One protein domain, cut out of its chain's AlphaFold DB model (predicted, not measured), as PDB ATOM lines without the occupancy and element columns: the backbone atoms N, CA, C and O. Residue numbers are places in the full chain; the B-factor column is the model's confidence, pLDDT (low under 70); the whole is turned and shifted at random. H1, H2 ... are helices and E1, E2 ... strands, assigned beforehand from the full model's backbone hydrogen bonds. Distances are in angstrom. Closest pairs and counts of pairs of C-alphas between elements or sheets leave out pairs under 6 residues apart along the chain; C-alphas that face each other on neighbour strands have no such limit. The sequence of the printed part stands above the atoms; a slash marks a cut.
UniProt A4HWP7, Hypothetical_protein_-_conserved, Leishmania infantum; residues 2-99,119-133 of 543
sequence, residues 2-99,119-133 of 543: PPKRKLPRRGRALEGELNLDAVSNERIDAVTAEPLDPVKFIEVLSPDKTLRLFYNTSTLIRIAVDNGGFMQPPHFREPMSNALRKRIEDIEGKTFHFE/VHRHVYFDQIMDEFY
ATOM      1  N   PRO A   2     368.465 355.401 314.909       30.03
ATOM      2  CA  PRO A   2     369.589 355.556 315.835       30.03
ATOM      3  C   PRO A   2     369.069 355.632 317.284       30.03
ATOM      4  O   PRO A   2     367.957 356.135 317.486       30.03
ATOM      5  N   PRO A   3     369.827 355.150 318.288       44.01
ATOM      6  CA  PRO A   3     369.396 355.204 319.681       44.01
ATOM      7  C   PRO A   3     369.192 356.665 320.089       44.01
ATOM      8  O   PRO A   3     370.137 357.459 320.100       44.01
ATOM      9  N   LYS A   4     367.942 357.039 320.386       55.41
ATOM     10  CA  LYS A   4     367.612 358.403 320.809       55.41
ATOM     11  C   LYS A   4     368.348 358.687 322.115       55.41
ATOM     12  O   LYS A   4     368.248 357.909 323.063       55.41
ATOM     13  N   ARG A   5     369.115 359.783 322.133       64.58
ATOM     14  CA  ARG A   5     369.920 360.237 323.279       64.58
ATOM     15  C   ARG A   5     369.044 360.187 324.540       64.58
ATOM     16  O   ARG A   5     367.943 360.734 324.497       64.58
ATOM     17  N   LYS A   6     369.480 359.493 325.606       71.89
ATOM     18  CA  LYS A   6     368.682 359.368 326.843       71.89
ATOM     19  C   LYS A   6     368.331 360.772 327.343       71.89
ATOM     20  O   LYS A   6     369.239 361.581 327.540       71.89
ATOM     21  N   LEU A   7     367.039 361.062 327.493       73.13
ATOM     22  CA  LEU A   7     366.599 362.356 328.004       73.13
ATOM     23  C   LEU A   7     366.931 362.451 329.502       73.13
ATOM     24  O   LEU A   7     366.654 361.507 330.241       73.13
ATOM     25  N   PRO A   8     367.512 363.561 329.981       74.42
ATOM     26  CA  PRO A   8     367.735 363.752 331.408       74.42
ATOM     27  C   PRO A   8     366.408 363.976 332.150       74.42
ATOM     28  O   PRO A   8     365.458 364.545 331.608       74.42
ATOM     29  N   ARG A   9     366.360 363.592 333.431       76.19
ATOM     30  CA  ARG A   9     365.343 364.077 334.380       76.19
ATOM     31  C   ARG A   9     365.445 365.595 334.545       76.19
ATOM     32  O   ARG A   9     366.532 366.159 334.420       76.19
ATOM     33  N   ARG A  10     364.352 366.261 334.918       68.19
ATOM     34  CA  ARG A  10     364.244 367.726 335.064       68.19
ATOM     35  C   ARG A  10     365.335 368.348 335.943       68.19
ATOM     36  O   ARG A  10     365.798 369.435 335.628       68.19
ATOM     37  N   GLY A  11     365.779 367.662 337.000       68.54
ATOM     38  CA  GLY A  11     366.876 368.121 337.868       68.54
ATOM     39  C   GLY A  11     368.291 367.987 337.277       68.54
ATOM     40  O   GLY A  11     369.247 368.422 337.908       68.54
ATOM     41  N   ARG A  12     368.441 367.366 336.099       74.23
ATOM     42  CA  ARG A  12     369.713 367.179 335.370       74.23
ATOM     43  C   ARG A  12     369.687 367.753 333.944       74.23
ATOM     44  O   ARG A  12     370.691 367.658 333.246       74.23
ATOM     45  N   ALA A  13     368.554 368.295 333.504       71.99
ATOM     46  CA  ALA A  13     368.395 368.912 332.190       71.99
ATOM     47  C   ALA A  13     368.902 370.360 332.204       71.99
ATOM     48  O   ALA A  13     368.710 371.066 333.196       71.99
ATOM     49  N   LEU A  14     369.502 370.819 331.104       71.85
ATOM     50  CA  LEU A  14     369.806 372.242 330.940       71.85
ATOM     51  C   LEU A  14     368.516 373.040 330.689       71.85
ATOM     52  O   LEU A  14     367.514 372.512 330.201       71.85
ATOM     53  N   GLU A  15     368.534 374.332 331.022       68.88
ATOM     54  CA  GLU A  15     367.383 375.214 330.816       68.88
ATOM     55  C   GLU A  15     366.997 375.276 329.327       68.88
ATOM     56  O   GLU A  15     367.770 375.720 328.483       68.88
ATOM     57  N   GLY A  16     365.786 374.808 329.009       68.91
ATOM     58  CA  GLY A  16     365.262 374.741 327.641       68.91
ATOM     59  C   GLY A  16     365.473 373.409 326.911       68.91
ATOM     60  O   GLY A  16     364.914 373.241 325.827       68.91
ATOM     61  N   GLU A  17     366.204 372.442 327.478       75.18
ATOM     62  CA  GLU A  17     366.269 371.087 326.916       75.18
ATOM     63  C   GLU A  17     365.003 370.270 327.231       75.18
ATOM     64  O   GLU A  17     364.406 370.373 328.308       75.18
ATOM     65  N   LEU A  18     364.612 369.409 326.284       72.04
ATOM     66  CA  LEU A  18     363.598 368.376 326.500       72.04
ATOM     67  C   LEU A  18     364.063 367.431 327.614       72.04
ATOM     68  O   LEU A  18     365.161 366.879 327.556       72.04
ATOM     69  N   ASN A  19     363.208 367.234 328.615       82.58
ATOM     70  CA  ASN A  19     363.466 366.355 329.748       82.58
ATOM     71  C   ASN A  19     362.379 365.281 329.868       82.58
ATOM     72  O   ASN A  19     361.270 365.436 329.351       82.58
ATOM     73  N   LEU A  20     362.726 364.180 330.536       81.08
ATOM     74  CA  LEU A  20     361.863 363.006 330.692       81.08
ATOM     75  C   LEU A  20     360.509 363.364 331.317       81.08
ATOM     76  O   LEU A  20     359.467 362.910 330.853       81.08
ATOM     77  N   ASP A  21     360.526 364.228 332.329       82.25
ATOM     78  CA  ASP A  21     359.332 364.655 333.047       82.25
ATOM     79  C   ASP A  21     358.381 365.429 332.119       82.25
ATOM     80  O   ASP A  21     357.194 365.119 332.081       82.25
ATOM     81  N   ALA A  22     358.875 366.373 331.308       80.72
ATOM     82  CA  ALA A  22     358.061 367.120 330.345       80.72
ATOM     83  C   ALA A  22     357.428 366.209 329.284       80.72
ATOM     84  O   ALA A  22     356.240 366.356 329.012       80.72
ATOM     85  N   VAL A  23     358.190 365.246 328.754       79.90
ATOM     86  CA  VAL A  23     357.678 364.245 327.805       79.90
ATOM     87  C   VAL A  23     356.615 363.359 328.456       79.90
ATOM     88  O   VAL A  23     355.559 363.147 327.881       79.90
ATOM     89  N   SER A  24     356.832 362.897 329.691       80.46
ATOM     90  CA  SER A  24     355.833 362.101 330.422       80.46
ATOM     91  C   SER A  24     354.553 362.890 330.752       80.46
ATOM     92  O   SER A  24     353.489 362.311 330.932       80.46
ATOM     93  N   ASN A  25     354.627 364.226 330.792       81.85
ATOM     94  CA  ASN A  25     353.464 365.107 330.932       81.85
ATOM     95  C   ASN A  25     352.756 365.399 329.588       81.85
ATOM     96  O   ASN A  25     351.770 366.143 329.579       81.85
ATOM     97  N   GLU A  26     353.213 364.847 328.457       75.51
ATOM     98  CA  GLU A  26     352.501 364.977 327.184       75.51
ATOM     99  C   GLU A  26     351.164 364.226 327.238       75.51
ATOM    100  O   GLU A  26     351.085 363.049 327.584       75.51
ATOM    101  N   ARG A  27     350.080 364.927 326.882       82.89
ATOM    102  CA  ARG A  27     348.707 364.400 326.900       82.89
ATOM    103  C   ARG A  27     348.430 363.492 325.696       82.89
ATOM    104  O   ARG A  27     347.606 363.826 324.838       82.89
ATOM    105  N   ILE A  28     349.115 362.353 325.652       84.84
ATOM    106  CA  ILE A  28     348.957 361.290 324.652       84.84
ATOM    107  C   ILE A  28     348.804 359.912 325.293       84.84
ATOM    108  O   ILE A  28     349.342 359.643 326.362       84.84
ATOM    109  N   ASP A  29     348.084 359.033 324.602       87.17
ATOM    110  CA  ASP A  29     347.941 357.628 324.966       87.17
ATOM    111  C   ASP A  29     349.270 356.880 324.757       87.17
ATOM    112  O   ASP A  29     349.843 356.898 323.664       87.17
ATOM    113  N   ALA A  30     349.764 356.205 325.795       87.42
ATOM    114  CA  ALA A  30     351.065 355.543 325.761       87.42
ATOM    115  C   ALA A  30     351.129 354.352 324.776       87.42
ATOM    116  O   ALA A  30     352.200 354.037 324.245       87.42
ATOM    117  N   VAL A  31     349.989 353.708 324.505       85.25
ATOM    118  CA  VAL A  31     349.867 352.554 323.604       85.25
ATOM    119  C   VAL A  31     349.684 353.011 322.165       85.25
ATOM    120  O   VAL A  31     350.405 352.555 321.282       85.25
ATOM    121  N   THR A  32     348.736 353.910 321.893       84.76
ATOM    122  CA  THR A  32     348.405 354.298 320.511       84.76
ATOM    123  C   THR A  32     349.226 355.475 319.983       84.76
ATOM    124  O   THR A  32     349.315 355.624 318.761       84.76
ATOM    125  N   ALA A  33     349.842 356.269 320.869       83.84
ATOM    126  CA  ALA A  33     350.412 357.595 320.591       83.84
ATOM    127  C   ALA A  33     349.396 358.592 319.994       83.84
ATOM    128  O   ALA A  33     349.766 359.568 319.337       83.84
ATOM    129  N   GLU A  34     348.100 358.346 320.205       84.87
ATOM    130  CA  GLU A  34     347.025 359.249 319.798       84.87
ATOM    131  C   GLU A  34     346.748 360.271 320.921       84.87
ATOM    132  O   GLU A  34     347.062 360.008 322.086       84.87
ATOM    133  N   PRO A  35     346.196 361.457 320.604       84.62
ATOM    134  CA  PRO A  35     345.841 362.442 321.622       84.62
ATOM    135  C   PRO A  35     344.868 361.872 322.658       84.62
ATOM    136  O   PRO A  35     344.018 361.040 322.326       84.62
ATOM    137  N   LEU A  36     344.977 362.325 323.908       87.20
ATOM    138  CA  LEU A  36     344.016 361.926 324.935       87.20
ATOM    139  C   LEU A  36     342.653 362.562 324.686       87.20
ATOM    140  O   LEU A  36     342.574 363.771 324.452       87.20
ATOM    141  N   ASP A  37     341.596 361.768 324.837       86.29
ATOM    142  CA  ASP A  37     340.253 362.304 325.035       86.29
ATOM    143  C   ASP A  37     340.273 363.170 326.312       86.29
ATOM    144  O   ASP A  37     340.726 362.696 327.356       86.29
ATOM    145  N   PRO A  38     339.831 364.441 326.267       83.54
ATOM    146  CA  PRO A  38     339.950 365.358 327.399       83.54
ATOM    147  C   PRO A  38     339.079 364.982 328.610       83.54
ATOM    148  O   PRO A  38     339.271 365.558 329.681       83.54
ATOM    149  N   VAL A  39     338.143 364.038 328.463       87.05
ATOM    150  CA  VAL A  39     337.299 363.510 329.550       87.05
ATOM    151  C   VAL A  39     337.594 362.029 329.817       87.05
ATOM    152  O   VAL A  39     337.570 361.595 330.967       87.05
ATOM    153  N   LYS A  40     337.891 361.248 328.772       92.02
ATOM    154  CA  LYS A  40     337.948 359.778 328.817       92.02
ATOM    155  C   LYS A  40     339.364 359.205 328.831       92.02
ATOM    156  O   LYS A  40     339.755 358.404 327.977       92.02
ATOM    157  N   PHE A  41     340.131 359.590 329.845       92.36
ATOM    158  CA  PHE A  41     341.498 359.115 330.036       92.36
ATOM    159  C   PHE A  41     341.816 358.769 331.490       92.36
ATOM    160  O   PHE A  41     341.191 359.251 332.437       92.36
ATOM    161  N   ILE A  42     342.839 357.940 331.656       91.96
ATOM    162  CA  ILE A  42     343.425 357.566 332.935       91.96
ATOM    163  C   ILE A  42     344.891 357.977 332.966       91.96
ATOM    164  O   ILE A  42     345.608 357.887 331.974       91.96
ATOM    165  N   GLU A  43     345.312 358.423 334.142       91.41
ATOM    166  CA  GLU A  43     346.675 358.796 334.490       91.41
ATOM    167  C   GLU A  43     347.255 357.727 335.422       91.41
ATOM    168  O   GLU A  43     346.696 357.459 336.491       91.41
ATOM    169  N   VAL A  44     348.371 357.128 335.012       87.16
ATOM    170  CA  VAL A  44     349.191 356.213 335.809       87.16
ATOM    171  C   VAL A  44     350.457 356.965 336.206       87.16
ATOM    172  O   VAL A  44     351.185 357.464 335.348       87.16
ATOM    173  N   LEU A  45     350.703 357.079 337.509       85.66
ATOM    174  CA  LEU A  45     351.856 357.787 338.068       85.66
ATOM    175  C   LEU A  45     352.957 356.801 338.459       85.66
ATOM    176  O   LEU A  45     352.664 355.694 338.915       85.66
ATOM    177  N   SER A  46     354.213 357.223 338.334       79.57
ATOM    178  CA  SER A  46     355.344 356.502 338.919       79.57
ATOM    179  C   SER A  46     355.288 356.526 340.455       79.57
ATOM    180  O   SER A  46     354.625 357.397 341.030       79.57
ATOM    181  N   PRO A  47     355.979 355.608 341.163       71.68
ATOM    182  CA  PRO A  47     355.960 355.558 342.630       71.68
ATOM    183  C   PRO A  47     356.433 356.862 343.298       71.68
ATOM    184  O   PRO A  47     355.879 357.286 344.310       71.68
ATOM    185  N   ASP A  48     357.403 357.546 342.684       75.24
ATOM    186  CA  ASP A  48     357.907 358.867 343.087       75.24
ATOM    187  C   ASP A  48     357.005 360.043 342.637       75.24
ATOM    188  O   ASP A  48     357.272 361.198 342.971       75.24
ATOM    189  N   LYS A  49     355.919 359.757 341.902       78.93
ATOM    190  CA  LYS A  49     354.908 360.694 341.373       78.93
ATOM    191  C   LYS A  49     355.449 361.745 340.392       78.93
ATOM    192  O   LYS A  49     354.785 362.759 340.154       78.93
ATOM    193  N   THR A  50     356.634 361.527 339.821       80.49
ATOM    194  CA  THR A  50     357.272 362.473 338.888       80.49
ATOM    195  C   THR A  50     356.889 362.215 337.432       80.49
ATOM    196  O   THR A  50     356.526 363.156 336.722       80.49
ATOM    197  N   LEU A  51     356.922 360.948 337.003       84.63
ATOM    198  CA  LEU A  51     356.572 360.510 335.657       84.63
ATOM    199  C   LEU A  51     355.102 360.117 335.584       84.63
ATOM    200  O   LEU A  51     354.498 359.637 336.548       84.63
ATOM    201  N   ARG A  52     354.536 360.314 334.398       88.59
ATOM    202  CA  ARG A  52     353.140 360.012 334.095       88.59
ATOM    203  C   ARG A  52     353.062 359.213 332.805       88.59
ATOM    204  O   ARG A  52     353.845 359.416 331.882       88.59
ATOM    205  N   LEU A  53     352.115 358.291 332.757       89.51
ATOM    206  CA  LEU A  53     351.706 357.595 331.549       89.51
ATOM    207  C   LEU A  53     350.192 357.705 331.464       89.51
ATOM    208  O   LEU A  53     349.486 357.402 332.429       89.51
ATOM    209  N   PHE A  54     349.695 358.164 330.323       91.28
ATOM    210  CA  PHE A  54     348.267 358.324 330.110       91.28
ATOM    211  C   PHE A  54     347.739 357.266 329.147       91.28
ATOM    212  O   PHE A  54     348.435 356.828 328.231       91.28
ATOM    213  N   TYR A  55     346.490 356.867 329.352       93.07
ATOM    214  CA  TYR A  55     345.804 355.863 328.548       93.07
ATOM    215  C   TYR A  55     344.364 356.318 328.326       93.07
ATOM    216  O   TYR A  55     343.672 356.657 329.287       93.07
ATOM    217  N   ASN A  56     343.888 356.309 327.082       92.87
ATOM    218  CA  ASN A  56     342.467 356.494 326.811       92.87
ATOM    219  C   ASN A  56     341.696 355.275 327.340       92.87
ATOM    220  O   ASN A  56     342.129 354.131 327.175       92.87
ATOM    221  N   THR A  57     340.527 355.484 327.946       92.80
ATOM    222  CA  THR A  57     339.684 354.372 328.429       92.80
ATOM    223  C   THR A  57     339.290 353.432 327.291       92.80
ATOM    224  O   THR A  57     339.284 352.218 327.472       92.80
ATOM    225  N   SER A  58     339.065 353.964 326.086       91.45
ATOM    226  CA  SER A  58     338.811 353.187 324.864       91.45
ATOM    227  C   SER A  58     339.957 352.230 324.502       91.45
ATOM    228  O   SER A  58     339.703 351.100 324.079       91.45
ATOM    229  N   THR A  59     341.212 352.635 324.723       91.25
ATOM    230  CA  THR A  59     342.401 351.782 324.572       91.25
ATOM    231  C   THR A  59     342.405 350.665 325.613       91.25
ATOM    232  O   THR A  59     342.573 349.500 325.250       91.25
ATOM    233  N   LEU A  60     342.168 351.000 326.887       91.55
ATOM    234  CA  LEU A  60     342.127 350.029 327.988       91.55
ATOM    235  C   LEU A  60     341.004 348.997 327.799       91.55
ATOM    236  O   LEU A  60     341.222 347.811 328.022       91.55
ATOM    237  N   ILE A  61     339.831 349.426 327.326       89.18
ATOM    238  CA  ILE A  61     338.695 348.542 327.020       89.18
ATOM    239  C   ILE A  61     339.012 347.621 325.844       89.18
ATOM    240  O   ILE A  61     338.687 346.440 325.914       89.18
ATOM    241  N   ARG A  62     339.666 348.112 324.781       87.88
ATOM    242  CA  ARG A  62     340.084 347.250 323.664       87.88
ATOM    243  C   ARG A  62     341.034 346.153 324.144       87.88
ATOM    244  O   ARG A  62     340.774 344.987 323.881       87.88
ATOM    245  N   ILE A  63     342.065 346.523 324.910       86.47
ATOM    246  CA  ILE A  63     343.002 345.564 325.521       86.47
ATOM    247  C   ILE A  63     342.244 344.567 326.409       86.47
ATOM    248  O   ILE A  63     342.530 343.374 326.367       86.47
ATOM    249  N   ALA A  64     341.249 345.027 327.171       86.42
ATOM    250  CA  ALA A  64     340.451 344.156 328.026       86.42
ATOM    251  C   ALA A  64     339.555 343.179 327.249       86.42
ATOM    252  O   ALA A  64     339.403 342.034 327.658       86.42
ATOM    253  N   VAL A  65     338.991 343.595 326.111       83.12
ATOM    254  CA  VAL A  65     338.240 342.704 325.211       83.12
ATOM    255  C   VAL A  65     339.166 341.668 324.569       83.12
ATOM    256  O   VAL A  65     338.812 340.491 324.530       83.12
ATOM    257  N   ASP A  66     340.353 342.083 324.117       81.56
ATOM    258  CA  ASP A  66     341.340 341.194 323.492       81.56
ATOM    259  C   ASP A  66     341.896 340.155 324.493       81.56
ATOM    260  O   ASP A  66     342.060 338.986 324.141       81.56
ATOM    261  N   ASN A  67     342.116 340.558 325.753       77.66
ATOM    262  CA  ASN A  67     342.628 339.706 326.836       77.66
ATOM    263  C   ASN A  67     341.538 339.019 327.684       77.66
ATOM    264  O   ASN A  67     341.872 338.297 328.621       77.66
ATOM    265  N   GLY A  68     340.249 339.241 327.401       78.09
ATOM    266  CA  GLY A  68     339.121 338.692 328.174       78.09
ATOM    267  C   GLY A  68     338.990 339.208 329.618       78.09
ATOM    268  O   GLY A  68     338.329 338.573 330.432       78.09
ATOM    269  N   GLY A  69     339.604 340.345 329.947       84.98
ATOM    270  CA  GLY A  69     339.574 340.966 331.271       84.98
ATOM    271  C   GLY A  69     340.458 342.214 331.342       84.98
ATOM    272  O   GLY A  69     341.404 342.365 330.570       84.98
ATOM    273  N   PHE A  70     340.160 343.142 332.258       87.52
ATOM    274  CA  PHE A  70     340.986 344.339 332.445       87.52
ATOM    275  C   PHE A  70     342.375 343.977 332.990       87.52
ATOM    276  O   PHE A  70     342.487 343.397 334.067       87.52
ATOM    277  N   MET A  71     343.422 344.406 332.281       84.06
ATOM    278  CA  MET A  71     344.824 344.190 332.655       84.06
ATOM    279  C   MET A  71     345.479 345.490 333.141       84.06
ATOM    280  O   MET A  71     345.201 346.571 332.619       84.06
ATOM    281  N   GLN A  72     346.359 345.389 334.133       85.64
ATOM    282  CA  GLN A  72     346.979 346.507 334.844       85.64
ATOM    283  C   GLN A  72     348.044 347.229 333.986       85.64
ATOM    284  O   GLN A  72     349.104 346.653 333.713       85.64
ATOM    285  N   PRO A  73     347.840 348.501 333.580       86.59
ATOM    286  CA  PRO A  73     348.900 349.304 332.972       86.59
ATOM    287  C   PRO A  73     350.012 349.606 333.998       86.59
ATOM    288  O   PRO A  73     349.722 349.696 335.199       86.59
ATOM    289  N   PRO A  74     351.270 349.808 333.557       82.43
ATOM    290  CA  PRO A  74     351.706 349.907 332.156       82.43
ATOM    291  C   PRO A  74     352.069 348.567 331.485       82.43
ATOM    292  O   PRO A  74     352.243 348.534 330.272       82.43
ATOM    293  N   HIS A  75     352.201 347.468 332.234       76.62
ATOM    294  CA  HIS A  75     352.708 346.196 331.687       76.62
ATOM    295  C   HIS A  75     351.640 345.300 331.061       76.62
ATOM    296  O   HIS A  75     351.971 344.467 330.225       76.62
ATOM    297  N   PHE A  76     350.383 345.430 331.491       82.33
ATOM    298  CA  PHE A  76     349.256 344.585 331.084       82.33
ATOM    299  C   PHE A  76     349.460 343.071 331.328       82.33
ATOM    300  O   PHE A  76     348.816 342.256 330.674       82.33
ATOM    301  N   ARG A  77     350.320 342.699 332.294       75.71
ATOM    302  CA  ARG A  77     350.603 341.305 332.711       75.71
ATOM    303  C   ARG A  77     349.756 340.822 333.897       75.71
ATOM    304  O   ARG A  77     349.511 339.630 334.025       75.71
ATOM    305  N   GLU A  78     349.284 341.742 334.733       77.16
ATOM    306  CA  GLU A  78     348.497 341.453 335.942       77.16
ATOM    307  C   GLU A  78     347.025 341.849 335.748       77.16
ATOM    308  O   GLU A  78     346.759 342.774 334.971       77.16
ATOM    309  N   PRO A  79     346.065 341.231 336.463       80.37
ATOM    310  CA  PRO A  79     344.704 341.751 336.567       80.37
ATOM    311  C   PRO A  79     344.701 343.198 337.075       80.37
ATOM    312  O   PRO A  79     345.470 343.572 337.960       80.37
ATOM    313  N   MET A  80     343.840 344.041 336.508       82.66
ATOM    314  CA  MET A  80     343.717 345.435 336.930       82.66
ATOM    315  C   MET A  80     343.110 345.544 338.331       82.66
ATOM    316  O   MET A  80     342.076 344.937 338.604       82.66
ATOM    317  N   SER A  81     343.692 346.392 339.185       84.16
ATOM    318  CA  SER A  81     343.161 346.611 340.537       84.16
ATOM    319  C   SER A  81     341.707 347.105 340.524       84.16
ATOM    320  O   SER A  81     341.312 347.935 339.696       84.16
ATOM    321  N   ASN A  82     340.911 346.636 341.491       82.83
ATOM    322  CA  ASN A  82     339.482 346.953 341.614       82.83
ATOM    323  C   ASN A  82     339.204 348.470 341.645       82.83
ATOM    324  O   ASN A  82     338.258 348.949 341.019       82.83
ATOM    325  N   ALA A  83     340.075 349.245 342.300       85.45
ATOM    326  CA  ALA A  83     339.992 350.705 342.333       85.45
ATOM    327  C   ALA A  83     340.184 351.354 340.947       85.45
ATOM    328  O   ALA A  83     339.479 352.305 340.605       85.45
ATOM    329  N   LEU A  84     341.115 350.840 340.132       87.90
ATOM    330  CA  LEU A  84     341.370 351.362 338.790       87.90
ATOM    331  C   LEU A  84     340.284 350.931 337.795       87.90
ATOM    332  O   LEU A  84     339.831 351.759 337.005       87.90
ATOM    333  N   ARG A  85     339.800 349.684 337.891       88.71
ATOM    334  CA  ARG A  85     338.644 349.196 337.122       88.71
ATOM    335  C   ARG A  85     337.411 350.059 337.373       88.71
ATOM    336  O   ARG A  85     336.824 350.561 336.418       88.71
ATOM    337  N   LYS A  86     337.060 350.290 338.642       89.03
ATOM    338  CA  LYS A  86     335.917 351.136 339.006       89.03
ATOM    339  C   LYS A  86     336.053 352.548 338.428       89.03
ATOM    340  O   LYS A  86     335.094 353.080 337.885       89.03
ATOM    341  N   ARG A  87     337.264 353.117 338.438       91.14
ATOM    342  CA  ARG A  87     337.542 354.419 337.813       91.14
ATOM    343  C   ARG A  87     337.310 354.424 336.293       91.14
ATOM    344  O   ARG A  87     336.848 355.438 335.783       91.14
ATOM    345  N   ILE A  88     337.584 353.332 335.567       91.80
ATOM    346  CA  ILE A  88     337.206 353.203 334.140       91.80
ATOM    347  C   ILE A  88     335.683 353.196 333.993       91.80
ATOM    348  O   ILE A  88     335.144 353.914 333.153       91.80
ATOM    349  N   GLU A  89     334.999 352.392 334.807       92.12
ATOM    350  CA  GLU A  89     333.541 352.224 334.763       92.12
ATOM    351  C   GLU A  89     332.804 353.540 335.067       92.12
ATOM    352  O   GLU A  89     331.867 353.900 334.349       92.12
ATOM    353  N   ASP A  90     333.294 354.310 336.047       92.38
ATOM    354  CA  ASP A  90     332.801 355.645 336.402       92.38
ATOM    355  C   ASP A  90     333.019 356.671 335.264       92.38
ATOM    356  O   ASP A  90     332.123 357.463 334.969       92.38
ATOM    357  N   ILE A  91     334.179 356.651 334.586       92.00
ATOM    358  CA  ILE A  91     334.498 357.559 333.458       92.00
ATOM    359  C   ILE A  91     333.657 357.241 332.208       92.00
ATOM    360  O   ILE A  91     333.258 358.142 331.467       92.00
ATOM    361  N   GLU A  92     333.376 355.964 331.953       91.79
ATOM    362  CA  GLU A  92     332.551 355.531 330.816       91.79
ATOM    363  C   GLU A  92     331.043 355.556 331.092       91.79
ATOM    364  O   GLU A  92     330.249 355.501 330.147       91.79
ATOM    365  N   GLY A  93     330.642 355.627 332.365       88.71
ATOM    366  CA  GLY A  93     329.251 355.505 332.802       88.71
ATOM    367  C   GLY A  93     328.662 354.111 332.556       88.71
ATOM    368  O   GLY A  93     327.465 353.991 332.289       88.71
ATOM    369  N   LYS A  94     329.500 353.065 332.563       89.83
ATOM    370  CA  LYS A  94     329.129 351.677 332.238       89.83
ATOM    371  C   LYS A  94     329.967 350.691 333.036       89.83
ATOM    372  O   LYS A  94     331.187 350.802 333.049       89.83
ATOM    373  N   THR A  95     329.324 349.678 333.606       86.65
ATOM    374  CA  THR A  95     330.010 348.505 334.157       86.65
ATOM    375  C   THR A  95     330.393 347.538 333.039       86.65
ATOM    376  O   THR A  95     329.639 347.364 332.077       86.65
ATOM    377  N   PHE A  96     331.552 346.888 333.158       83.54
ATOM    378  CA  PHE A  96     331.981 345.865 332.205       83.54
ATOM    379  C   PHE A  96     331.954 344.488 332.865       83.54
ATOM    380  O   PHE A  96     332.478 344.285 333.961       83.54
ATOM    381  N   HIS A  97     331.356 343.523 332.174       79.83
ATOM    382  CA  HIS A  97     331.493 342.104 332.477       79.83
ATOM    383  C   HIS A  97     332.176 341.434 331.295       79.83
ATOM    384  O   HIS A  97     331.746 341.585 330.151       79.83
ATOM    385  N   PHE A  98     333.244 340.707 331.594       76.10
ATOM    386  CA  PHE A  98     333.918 339.830 330.656       76.10
ATOM    387  C   PHE A  98     333.564 338.414 331.090       76.10
ATOM    388  O   PHE A  98     333.708 338.086 332.268       76.10
ATOM    389  N   GLU A  99     333.058 337.594 330.171       58.49
ATOM    390  CA  GLU A  99     332.984 336.161 330.436       58.49
ATOM    391  C   GLU A  99     334.411 335.656 330.639       58.49
ATOM    392  O   GLU A  99     335.277 335.899 329.792       58.49
ATOM    393  N   VAL A 119     352.044 346.525 322.443       78.33
ATOM    394  CA  VAL A 119     353.072 347.384 321.843       78.33
ATOM    395  C   VAL A 119     352.779 348.850 322.155       78.33
ATOM    396  O   VAL A 119     351.797 349.421 321.679       78.33
ATOM    397  N   HIS A 120     353.667 349.473 322.926       80.77
ATOM    398  CA  HIS A 120     353.590 350.892 323.247       80.77
ATOM    399  C   HIS A 120     354.215 351.742 322.138       80.77
ATOM    400  O   HIS A 120     355.349 351.510 321.723       80.77
ATOM    401  N   ARG A 121     353.475 352.740 321.644       82.37
ATOM    402  CA  ARG A 121     353.922 353.631 320.554       82.37
ATOM    403  C   ARG A 121     354.477 354.962 321.038       82.37
ATOM    404  O   ARG A 121     355.020 355.725 320.238       82.37
ATOM    405  N   HIS A 122     354.358 355.255 322.330       79.89
ATOM    406  CA  HIS A 122     354.973 356.431 322.921       79.89
ATOM    407  C   HIS A 122     356.502 356.376 322.763       79.89
ATOM    408  O   HIS A 122     357.175 355.485 323.271       79.89
ATOM    409  N   VAL A 123     357.065 357.370 322.073       75.77
ATOM    410  CA  VAL A 123     358.454 357.377 321.568       75.77
ATOM    411  C   VAL A 123     359.520 357.145 322.639       75.77
ATOM    412  O   VAL A 123     360.570 356.574 322.350       75.77
ATOM    413  N   TYR A 124     359.272 357.631 323.852       78.40
ATOM    414  CA  TYR A 124     360.182 357.506 324.987       78.40
ATOM    415  C   TYR A 124     359.663 356.513 326.032       78.40
ATOM    416  O   TYR A 124     360.097 356.587 327.174       78.40
ATOM    417  N   PHE A 125     358.732 355.615 325.677       81.75
ATOM    418  CA  PHE A 125     358.137 354.663 326.619       81.75
ATOM    419  C   PHE A 125     359.212 353.867 327.357       81.75
ATOM    420  O   PHE A 125     359.254 353.930 328.575       81.75
ATOM    421  N   ASP A 126     360.154 353.245 326.647       77.80
ATOM    422  CA  ASP A 126     361.224 352.458 327.277       77.80
ATOM    423  C   ASP A 126     362.090 353.294 328.234       77.80
ATOM    424  O   ASP A 126     362.444 352.827 329.312       77.80
ATOM    425  N   GLN A 127     362.390 354.554 327.880       79.90
ATOM    426  CA  GLN A 127     363.154 355.468 328.743       79.90
ATOM    427  C   GLN A 127     362.350 355.923 329.963       79.90
ATOM    428  O   GLN A 127     362.920 356.058 331.042       79.90
ATOM    429  N   ILE A 128     361.042 356.150 329.798       80.21
ATOM    430  CA  ILE A 128     360.126 356.402 330.911       80.21
ATOM    431  C   ILE A 128     360.127 355.172 331.810       80.21
ATOM    432  O   ILE A 128     360.452 355.311 332.974       80.21
ATOM    433  N   MET A 129     359.863 353.976 331.282       78.76
ATOM    434  CA  MET A 129     359.764 352.719 332.027       78.76
ATOM    435  C   MET A 129     361.044 352.338 332.782       78.76
ATOM    436  O   MET A 129     360.953 351.869 333.917       78.76
ATOM    437  N   ASP A 130     362.221 352.574 332.192       77.12
ATOM    438  CA  ASP A 130     363.524 352.395 332.851       77.12
ATOM    439  C   ASP A 130     363.634 353.233 334.142       77.12
ATOM    440  O   ASP A 130     364.218 352.785 335.128       77.12
ATOM    441  N   GLU A 131     363.056 354.437 334.122       77.07
ATOM    442  CA  GLU A 131     363.085 355.451 335.183       77.07
ATOM    443  C   GLU A 131     361.829 355.441 336.081       77.07
ATOM    444  O   GLU A 131     361.858 355.973 337.190       77.07
ATOM    445  N   PHE A 132     360.734 354.834 335.614       74.58
ATOM    446  CA  PHE A 132     359.446 354.665 336.303       74.58
ATOM    447  C   PHE A 132     359.557 353.596 337.392       74.58
ATOM    448  O   PHE A 132     358.983 353.736 338.470       74.58
ATOM    449  N   TYR A 133     360.344 352.553 337.111       70.96
ATOM    450  CA  TYR A 133     360.694 351.481 338.036       70.96
ATOM    451  C   TYR A 133     362.217 351.321 338.091       70.96
ATOM    452  O   TYR A 133     362.768 350.291 337.701       70.96
TER     453      TYR A 133
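What this domain is: This is residues 2 to 99 and 119 to 133 of the 543 residues of the protein "Hypothetical_protein_-_conserved" of Leishmania infantum (UniProt A4HWP7). This elongated domain of little regular structure has the hairpin E1 and E2 in its middle, H2 and H3 toward one end, H1 and H4 toward the other, and unnamed residues 2 to 19 beyond H1. The printed part has 113 residues, under half in named elements, in the order H1 E1 E2 H2 H3 H4, mixed class. It is compact, radius of gyration of the C-alphas 15.1 A, spanning 50 by 26 by 25 A.

How they stand to each other: E1, residues 41 to 45, and E2, residues 52 to 56, are an antiparallel hairpin; N 42 and O 55, 2.8 A, are within hydrogen-bond range. H2, residues 57 to 66, only just touches H3, residues 82 to 92, with 3 pairs of C-alphas within 8 A, closest Thr 57 and Ile 88, 6.3 A, at a steep tilt of 63 degrees, opposite ways. H1, residues 20 to 24, only just touches H4, residues 125 to 132, with 3 such pairs, closest Leu 20 and Ile 128, 6.8 A. In H1, H2, H3 and H4 every O i to N i+4 pair is within hydrogen-bond range.

Where its parts are: C-alpha 20 begins H1 at (361.863, 363.006, 330.692); C-alpha 132 ends H4 at (359.446, 354.665, 336.303). H3 measures 15.4 A, H2 14.2 A.

The domain as a whole: Residues 100 to 118 are cut out, C-alphas 99 and 119 being 24.6 A apart. Links H1 to E1 and H2 to H3 are long. Nine residues are under pLDDT 70, among them 2 to 5.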